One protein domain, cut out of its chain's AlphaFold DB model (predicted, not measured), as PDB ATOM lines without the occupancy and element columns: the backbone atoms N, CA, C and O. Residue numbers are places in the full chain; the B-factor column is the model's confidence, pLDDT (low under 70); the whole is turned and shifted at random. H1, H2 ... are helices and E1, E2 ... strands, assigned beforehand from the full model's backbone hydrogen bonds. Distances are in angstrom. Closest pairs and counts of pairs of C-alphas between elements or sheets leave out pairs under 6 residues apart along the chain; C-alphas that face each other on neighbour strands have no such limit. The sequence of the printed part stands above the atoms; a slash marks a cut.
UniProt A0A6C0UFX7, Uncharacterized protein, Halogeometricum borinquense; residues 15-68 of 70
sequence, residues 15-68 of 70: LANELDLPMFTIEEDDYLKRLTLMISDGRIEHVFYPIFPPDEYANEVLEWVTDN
ATOM      1  N   LEU A  15     340.889 360.248 245.645       96.44
ATOM      2  CA  LEU A  15     339.603 359.560 245.499       96.44
ATOM      3  C   LEU A  15     338.496 360.304 246.250       96.44
ATOM      4  O   LEU A  15     337.405 360.497 245.713       96.44
ATOM      5  N   ALA A  16     338.781 360.705 247.489       97.56
ATOM      6  CA  ALA A  16     337.843 361.422 248.333       97.56
ATOM      7  C   ALA A  16     337.348 362.722 247.693       97.56
ATOM      8  O   ALA A  16     336.141 362.947 247.636       97.56
ATOM      9  N   ASN A  17     338.266 363.544 247.186       97.62
ATOM     10  CA  ASN A  17     337.938 364.843 246.610       97.62
ATOM     11  C   ASN A  17     337.230 364.709 245.257       97.62
ATOM     12  O   ASN A  17     336.227 365.381 245.033       97.62
ATOM     13  N   GLU A  18     337.705 363.830 244.368       97.88
ATOM     14  CA  GLU A  18     337.100 363.647 243.037       97.88
ATOM     15  C   GLU A  18     335.663 363.108 243.108       97.88
ATOM     16  O   GLU A  18     334.845 363.392 242.234       97.88
ATOM     17  N   LEU A  19     335.336 362.341 244.153       96.88
ATOM     18  CA  LEU A  19     333.992 361.807 244.378       96.88
ATOM     19  C   LEU A  19     333.160 362.616 245.386       96.88
ATOM     20  O   LEU A  19     332.050 362.189 245.702       96.88
ATOM     21  N   ASP A  20     333.677 363.743 245.890       96.69
ATOM     22  CA  ASP A  20     333.048 364.556 246.945       96.69
ATOM     23  C   ASP A  20     332.582 363.694 248.141       96.69
ATOM     24  O   ASP A  20     331.437 363.755 248.604       96.69
ATOM     25  N   LEU A  21     333.461 362.790 248.599       97.56
ATOM     26  CA  LEU A  21     333.132 361.838 249.656       97.56
ATOM     27  C   LEU A  21     332.902 362.556 250.994       97.56
ATOM     28  O   LEU A  21     333.597 363.513 251.336       97.56
ATOM     29  N   PRO A  22     331.960 362.063 251.816       96.94
ATOM     30  CA  PRO A  22     331.633 362.688 253.081       96.94
ATOM     31  C   PRO A  22     332.818 362.630 254.054       96.94
ATOM     32  O   PRO A  22     333.263 361.557 254.459       96.94
ATOM     33  N   MET A  23     333.263 363.803 254.495       96.94
ATOM     34  CA  MET A  23     334.345 363.977 255.465       96.94
ATOM     35  C   MET A  23     333.845 364.609 256.766       96.94
ATOM     36  O   MET A  23     332.719 365.117 256.859       96.94
ATOM     37  N   PHE A  24     334.669 364.530 257.801       96.25
ATOM     38  CA  PHE A  24     334.486 365.250 259.051       96.25
ATOM     39  C   PHE A  24     335.837 365.575 259.676       96.25
ATOM     40  O   PHE A  24     336.799 364.833 259.503       96.25
ATOM     41  N   THR A  25     335.866 366.658 260.442       97.50
ATOM     42  CA  THR A  25     337.071 367.130 261.119       97.50
ATOM     43  C   THR A  25     336.980 366.790 262.604       97.50
ATOM     44  O   THR A  25     335.958 367.063 263.245       97.50
ATOM     45  N   ILE A  26     338.036 366.196 263.158       97.38
ATOM     46  CA  ILE A  26     338.254 366.118 264.606       97.38
ATOM     47  C   ILE A  26     339.481 366.971 264.900       97.38
ATOM     48  O   ILE A  26     340.552 366.702 264.370       97.38
ATOM     49  N   GLU A  27     339.318 367.971 265.768       95.56
ATOM     50  CA  GLU A  27     340.358 368.965 266.056       95.56
ATOM     51  C   GLU A  27     340.823 369.676 264.774       95.56
ATOM     52  O   GLU A  27     340.069 370.495 264.246       95.56
ATOM     53  N   GLU A  28     342.023 369.366 264.284       95.25
ATOM     54  CA  GLU A  28     342.631 369.951 263.081       95.25
ATOM     55  C   GLU A  28     342.804 368.929 261.942       95.25
ATOM     56  O   GLU A  28     343.267 369.298 260.864       95.25
ATOM     57  N   ASP A  29     342.417 367.667 262.163       96.12
ATOM     58  CA  ASP A  29     342.587 366.580 261.198       96.12
ATOM     59  C   ASP A  29     341.262 366.223 260.513       96.12
ATOM     60  O   ASP A  29     340.213 366.090 261.158       96.12
ATOM     61  N   ASP A  30     341.331 366.000 259.201       96.12
ATOM     62  CA  ASP A  30     340.209 365.544 258.385       96.12
ATOM     63  C   ASP A  30     340.190 364.017 258.248       96.12
ATOM     64  O   ASP A  30     341.212 363.348 258.087       96.12
ATOM     65  N   TYR A  31     338.984 363.457 258.291       96.19
ATOM     66  CA  TYR A  31     338.723 362.025 258.250       96.19
ATOM     67  C   TYR A  31     337.590 361.723 257.269       96.19
ATOM     68  O   TYR A  31     336.591 362.444 257.200       96.19
ATOM     69  N   LEU A  32     337.683 360.594 256.561       96.00
ATOM     70  CA  LEU A  32     336.545 360.056 255.815       96.00
ATOM     71  C   LEU A  32     335.487 359.530 256.778       96.00
ATOM     72  O   LEU A  32     335.772 358.717 257.664       96.00
ATOM     73  N   LYS A  33     334.230 359.920 256.557       94.88
ATOM     74  CA  LYS A  33     333.111 359.206 257.167       94.88
ATOM     75  C   LYS A  33     333.025 357.813 256.556       94.88
ATOM     76  O   LYS A  33     333.248 357.611 255.365       94.88
ATOM     77  N   ARG A  34     332.664 356.837 257.385       94.75
ATOM     78  CA  ARG A  34     332.497 355.452 256.944       94.75
ATOM     79  C   ARG A  34     331.369 355.355 255.911       94.75
ATOM     80  O   ARG A  34     330.240 355.759 256.184       94.75
ATOM     81  N   LEU A  35     331.697 354.783 254.759       95.06
ATOM     82  CA  LEU A  35     330.794 354.493 253.647       95.06
ATOM     83  C   LEU A  35     331.240 353.204 252.945       95.06
ATOM     84  O   LEU A  35     332.359 352.735 253.156       95.06
ATOM     85  N   THR A  36     330.373 352.623 252.122       95.31
ATOM     86  CA  THR A  36     330.711 351.494 251.240       95.31
ATOM     87  C   THR A  36     330.220 351.787 249.829       95.31
ATOM     88  O   THR A  36     329.074 352.195 249.643       95.31
ATOM     89  N   LEU A  37     331.094 351.594 248.839       95.12
ATOM     90  CA  LEU A  37     330.790 351.776 247.419       95.12
ATOM     91  C   LEU A  37     330.713 350.411 246.734       95.12
ATOM     92  O   LEU A  37     331.656 349.626 246.812       95.12
ATOM     93  N   MET A  38     329.623 350.155 246.016       94.31
ATOM     94  CA  MET A  38     329.509 349.012 245.111       94.31
ATOM     95  C   MET A  38     329.910 349.446 243.712       94.31
ATOM     96  O   MET A  38     329.220 350.262 243.106       94.31
ATOM     97  N   ILE A  39     331.020 348.911 243.199       93.94
ATOM     98  CA  ILE A  39     331.594 349.330 241.914       93.94
ATOM     99  C   ILE A  39     331.630 348.152 240.935       93.94
ATOM    100  O   ILE A  39     332.200 347.102 241.245       93.94
ATOM    101  N   SER A  40     331.041 348.322 239.751       93.88
ATOM    102  CA  SER A  40     331.107 347.392 238.611       93.88
ATOM    103  C   SER A  40     331.534 348.127 237.354       93.88
ATOM    104  O   SER A  40     330.993 349.191 237.077       93.88
ATOM    105  N   ASP A  41     332.474 347.573 236.585       94.19
ATOM    106  CA  ASP A  41     332.874 348.120 235.278       94.19
ATOM    107  C   ASP A  41     333.188 349.631 235.298       94.19
ATOM    108  O   ASP A  41     332.851 350.381 234.385       94.19
ATOM    109  N   GLY A  42     333.827 350.093 236.381       93.19
ATOM    110  CA  GLY A  42     334.186 351.500 236.580       93.19
ATOM    111  C   GLY A  42     333.029 352.420 236.988       93.19
ATOM    112  O   GLY A  42     333.232 353.626 237.099       93.19
ATOM    113  N   ARG A  43     331.831 351.882 237.241       94.81
ATOM    114  CA  ARG A  43     330.648 352.624 237.687       94.81
ATOM    115  C   ARG A  43     330.298 352.287 239.132       94.81
ATOM    116  O   ARG A  43     330.291 351.123 239.521       94.81
ATOM    117  N   ILE A  44     329.985 353.314 239.919       95.75
ATOM    118  CA  ILE A  44     329.386 353.149 241.246       95.75
ATOM    119  C   ILE A  44     327.898 352.825 241.047       95.75
ATOM    120  O   ILE A  44     327.133 353.668 240.584       95.75
ATOM    121  N   GLU A  45     327.499 351.601 241.378       95.25
ATOM    122  CA  GLU A  45     326.119 351.110 241.268       95.25
ATOM    123  C   GLU A  45     325.299 351.409 242.524       95.25
ATOM    124  O   GLU A  45     324.091 351.626 242.452       95.25
ATOM    125  N   HIS A  46     325.954 351.432 243.685       94.56
ATOM    126  CA  HIS A  46     325.305 351.740 244.950       94.56
ATOM    127  C   HIS A  46     326.279 352.377 245.937       94.56
ATOM    128  O   HIS A  46     327.469 352.047 245.964       94.56
ATOM    129  N   VAL A  47     325.755 353.279 246.762       95.25
ATOM    130  CA  VAL A  47     326.483 353.940 247.841       95.25
ATOM    131  C   VAL A  47     325.712 353.716 249.119       95.25
ATOM    132  O   VAL A  47     324.554 354.113 249.227       95.25
ATOM    133  N   PHE A  48     326.382 353.139 250.100       94.00
ATOM    134  CA  PHE A  48     325.835 353.013 251.431       94.00
ATOM    135  C   PHE A  48     326.464 354.042 252.350       94.00
ATOM    136  O   PHE A  48     327.664 354.007 252.646       94.00
ATOM    137  N   TYR A  49     325.630 354.979 252.775       93.69
ATOM    138  CA  TYR A  49     325.974 356.038 253.700       93.69
ATOM    139  C   TYR A  49     324.676 356.667 254.240       93.69
ATOM    140  O   TYR A  49     323.757 356.908 253.453       93.69
ATOM    141  N   PRO A  50     324.594 357.003 255.538       92.69
ATOM    142  CA  PRO A  50     325.580 356.727 256.584       92.69
ATOM    143  C   PRO A  50     325.559 355.255 257.025       92.69
ATOM    144  O   PRO A  50     324.537 354.589 256.924       92.69
ATOM    145  N   ILE A  51     326.683 354.760 257.548       91.50
ATOM    146  CA  ILE A  51     326.784 353.400 258.101       91.50
ATOM    147  C   ILE A  51     326.643 353.443 259.626       91.50
ATOM    148  O   ILE A  51     327.493 354.031 260.305       91.50
ATOM    149  N   PHE A  52     325.603 352.799 260.165       82.56
ATOM    150  CA  PHE A  52     325.400 352.620 261.607       82.56
ATOM    151  C   PHE A  52     324.402 351.479 261.913       82.56
ATOM    152  O   PHE A  52     323.312 351.511 261.349       82.56
ATOM    153  N   PRO A  53     324.693 350.555 262.853       84.69
ATOM    154  CA  PRO A  53     325.959 350.368 263.558       84.69
ATOM    155  C   PRO A  53     326.987 349.647 262.660       84.69
ATOM    156  O   PRO A  53     326.635 348.821 261.818       84.69
ATOM    157  N   PRO A  54     328.280 349.981 262.764       79.88
ATOM    158  CA  PRO A  54     329.258 349.538 261.774       79.88
ATOM    159  C   PRO A  54     329.618 348.050 261.820       79.88
ATOM    160  O   PRO A  54     330.177 347.539 260.854       79.88
ATOM    161  N   ASP A  55     329.375 347.381 262.940       84.00
ATOM    162  CA  ASP A  55     329.667 345.968 263.167       84.00
ATOM    163  C   ASP A  55     328.620 345.028 262.551       84.00
ATOM    164  O   ASP A  55     328.946 343.886 262.235       84.00
ATOM    165  N   GLU A  56     327.404 345.517 262.299       83.06
ATOM    166  CA  GLU A  56     326.319 344.743 261.673       83.06
ATOM    167  C   GLU A  56     326.214 344.992 260.160       83.06
ATOM    168  O   GLU A  56     325.688 344.169 259.408       83.06
ATOM    169  N   TYR A  57     326.792 346.101 259.703       86.81
ATOM    170  CA  TYR A  57     326.612 346.638 258.360       86.81
ATOM    171  C   TYR A  57     327.117 345.722 257.221       86.81
ATOM    172  O   TYR A  57     326.625 345.777 256.094       86.81
ATOM    173  N   ALA A  58     328.065 344.821 257.500       87.38
ATOM    174  CA  ALA A  58     328.546 343.862 256.501       87.38
ATOM    175  C   ALA A  58     327.436 342.927 255.976       87.38
ATOM    176  O   ALA A  58     327.518 342.470 254.837       87.38
ATOM    177  N   ASN A  59     326.396 342.657 256.771       90.31
ATOM    178  CA  ASN A  59     325.279 341.820 256.334       90.31
ATOM    179  C   ASN A  59     324.401 342.535 255.299       90.31
ATOM    180  O   ASN A  59     324.030 341.913 254.309       90.31
ATOM    181  N   GLU A  60     324.153 343.838 255.458       89.19
ATOM    182  CA  GLU A  60     323.381 344.635 254.488       89.19
ATOM    183  C   GLU A  60     324.056 344.658 253.111       89.19
ATOM    184  O   GLU A  60     323.409 344.548 252.069       89.19
ATOM    185  N   VAL A  61     325.388 344.741 253.105       91.00
ATOM    186  CA  VAL A  61     326.200 344.619 251.891       91.00
ATOM    187  C   VAL A  61     325.988 343.262 251.217       91.00
ATOM    188  O   VAL A  61     325.793 343.205 250.001       91.00
ATOM    189  N   LEU A  62     326.032 342.170 251.983       92.00
ATOM    190  CA  LEU A  62     325.853 340.817 251.452       92.00
ATOM    191  C   LEU A  62     324.440 340.592 250.911       92.00
ATOM    192  O   LEU A  62     324.292 339.990 249.846       92.00
ATOM    193  N   GLU A  63     323.420 341.089 251.610       93.19
ATOM    194  CA  GLU A  63     322.030 341.057 251.151       93.19
ATOM    195  C   GLU A  63     321.889 341.798 249.821       93.19
ATOM    196  O   GLU A  63     321.411 341.221 248.847       93.19
ATOM    197  N   TRP A  64     322.425 343.018 249.722       92.75
ATOM    198  CA  TRP A  64     322.365 343.788 248.482       92.75
ATOM    199  C   TRP A  64     323.036 343.072 247.307       92.75
ATOM    200  O   TRP A  64     322.463 343.023 246.221       92.75
ATOM    201  N   VAL A  65     324.227 342.494 247.505       91.88
ATOM    202  CA  VAL A  65     324.935 341.746 246.447       91.88
ATOM    203  C   VAL A  65     324.155 340.494 246.037       91.88
ATOM    204  O   VAL A  65     324.156 340.127 244.863       91.88
ATOM    205  N   THR A  66     323.477 339.845 246.984       93.69
ATOM    206  CA  THR A  66     322.648 338.660 246.719       93.69
ATOM    207  C   THR A  66     321.391 339.021 245.925       93.69
ATOM    208  O   THR A  66     321.033 338.300 244.994       93.69
ATOM    209  N   ASP A  67     320.757 340.148 246.252       94.06
ATOM    210  CA  ASP A  67     319.536 340.637 245.602       94.06
ATOM    211  C   ASP A  67     319.801 341.338 244.258       94.06
ATOM    212  O   ASP A  67     318.898 341.456 243.428       94.06
ATOM    213  N   ASN A  68     321.042 341.777 244.017       90.62
ATOM    214  CA  ASN A  68     321.476 342.453 242.793       90.62
ATOM    215  C   ASN A  68     322.629 341.679 242.122       90.62
ATOM    216  O   ASN A  68     323.745 342.204 242.011       90.62
TER     217      ASN A  68
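Overview. This is residues 15 to 68 of the 70 residues of an uncharacterized protein of Halogeometricum borinquense (UniProt A0A6C0UFX7). Two small two-stranded hairpins stand one after the other along a loose, stretched-out outline: E3 and E4 form one, E1 and E2 the other, and helix H2 folds back near the E3 and E4 hairpin. The short helix H1 lies near the open end of the E1 and E2 hairpin, away from H2. The printed part has 54 residues with two named helices and four named strands, in the order H1, E1, E2, E3, E4, H2, and its class is mixed, helices and strands. Each hairpin is an antiparallel sheet of two strands. The whole is loose, with a radius of gyration of the C-alphas of 13.0 A, and spans 41 by 27 by 10 A, only just flat.

Arrangement. Begin at the larger sheet, where E3, residues 36 to 40, and E4, residues 43 to 48, form a hairpin, antiparallel at 158 degrees between their directions. Look at N 38 and O 46, 2.9 A apart, and at N 45 and O 38, 2.8 A apart, both within hydrogen-bond range. H2, residues 57 to 67, is near E3, with 7 pairs of C-alphas within 10 A, and near E4, with 5. In H2 every O i to N i+4 pair is within hydrogen-bond range. Next find the other hairpin, E1, residues 23 to 26, and E2, residues 29 to 32, antiparallel at 145 degrees; N 24 and O 31 are 2.9 A apart, within hydrogen-bond range. E2 and E3 are apart, though they follow each other, and E1 and H2 are apart too. H1, residues 15 to 18, comes closest to E2 at the C-alphas of Ala 16 and Leu 32, 7.7 A apart; it is too short for any O i to N i+4 pair, and its one O i to N i+3 pair is not within range. H1 and H2 are apart.

Along the chain. Find C-alpha 36 at (330.711, 351.494, 251.240), where E3 begins; it runs 13.3 A to C-alpha 40, and E4 runs 14.6 A from C-alpha 43 to C-alpha 48. H2 runs 15.8 A and ends at C-alpha 67, (319.536, 340.637, 245.602). E1 measures 10.2 A and E2 10.4 A, while H1 begins at C-alpha 15, (339.603, 359.560, 245.499), and measures 5.4 A.

Size, cuts and confidence. The two C-alphas farthest apart are those of Glu 28 and Asp 67, 41.2 A. The printed part has no cut; the link from E4 to H2, 8 residues, is short, and the other four are tight. Mean pLDDT of the printed part is 93.3, and no printed residue of this model is under 70.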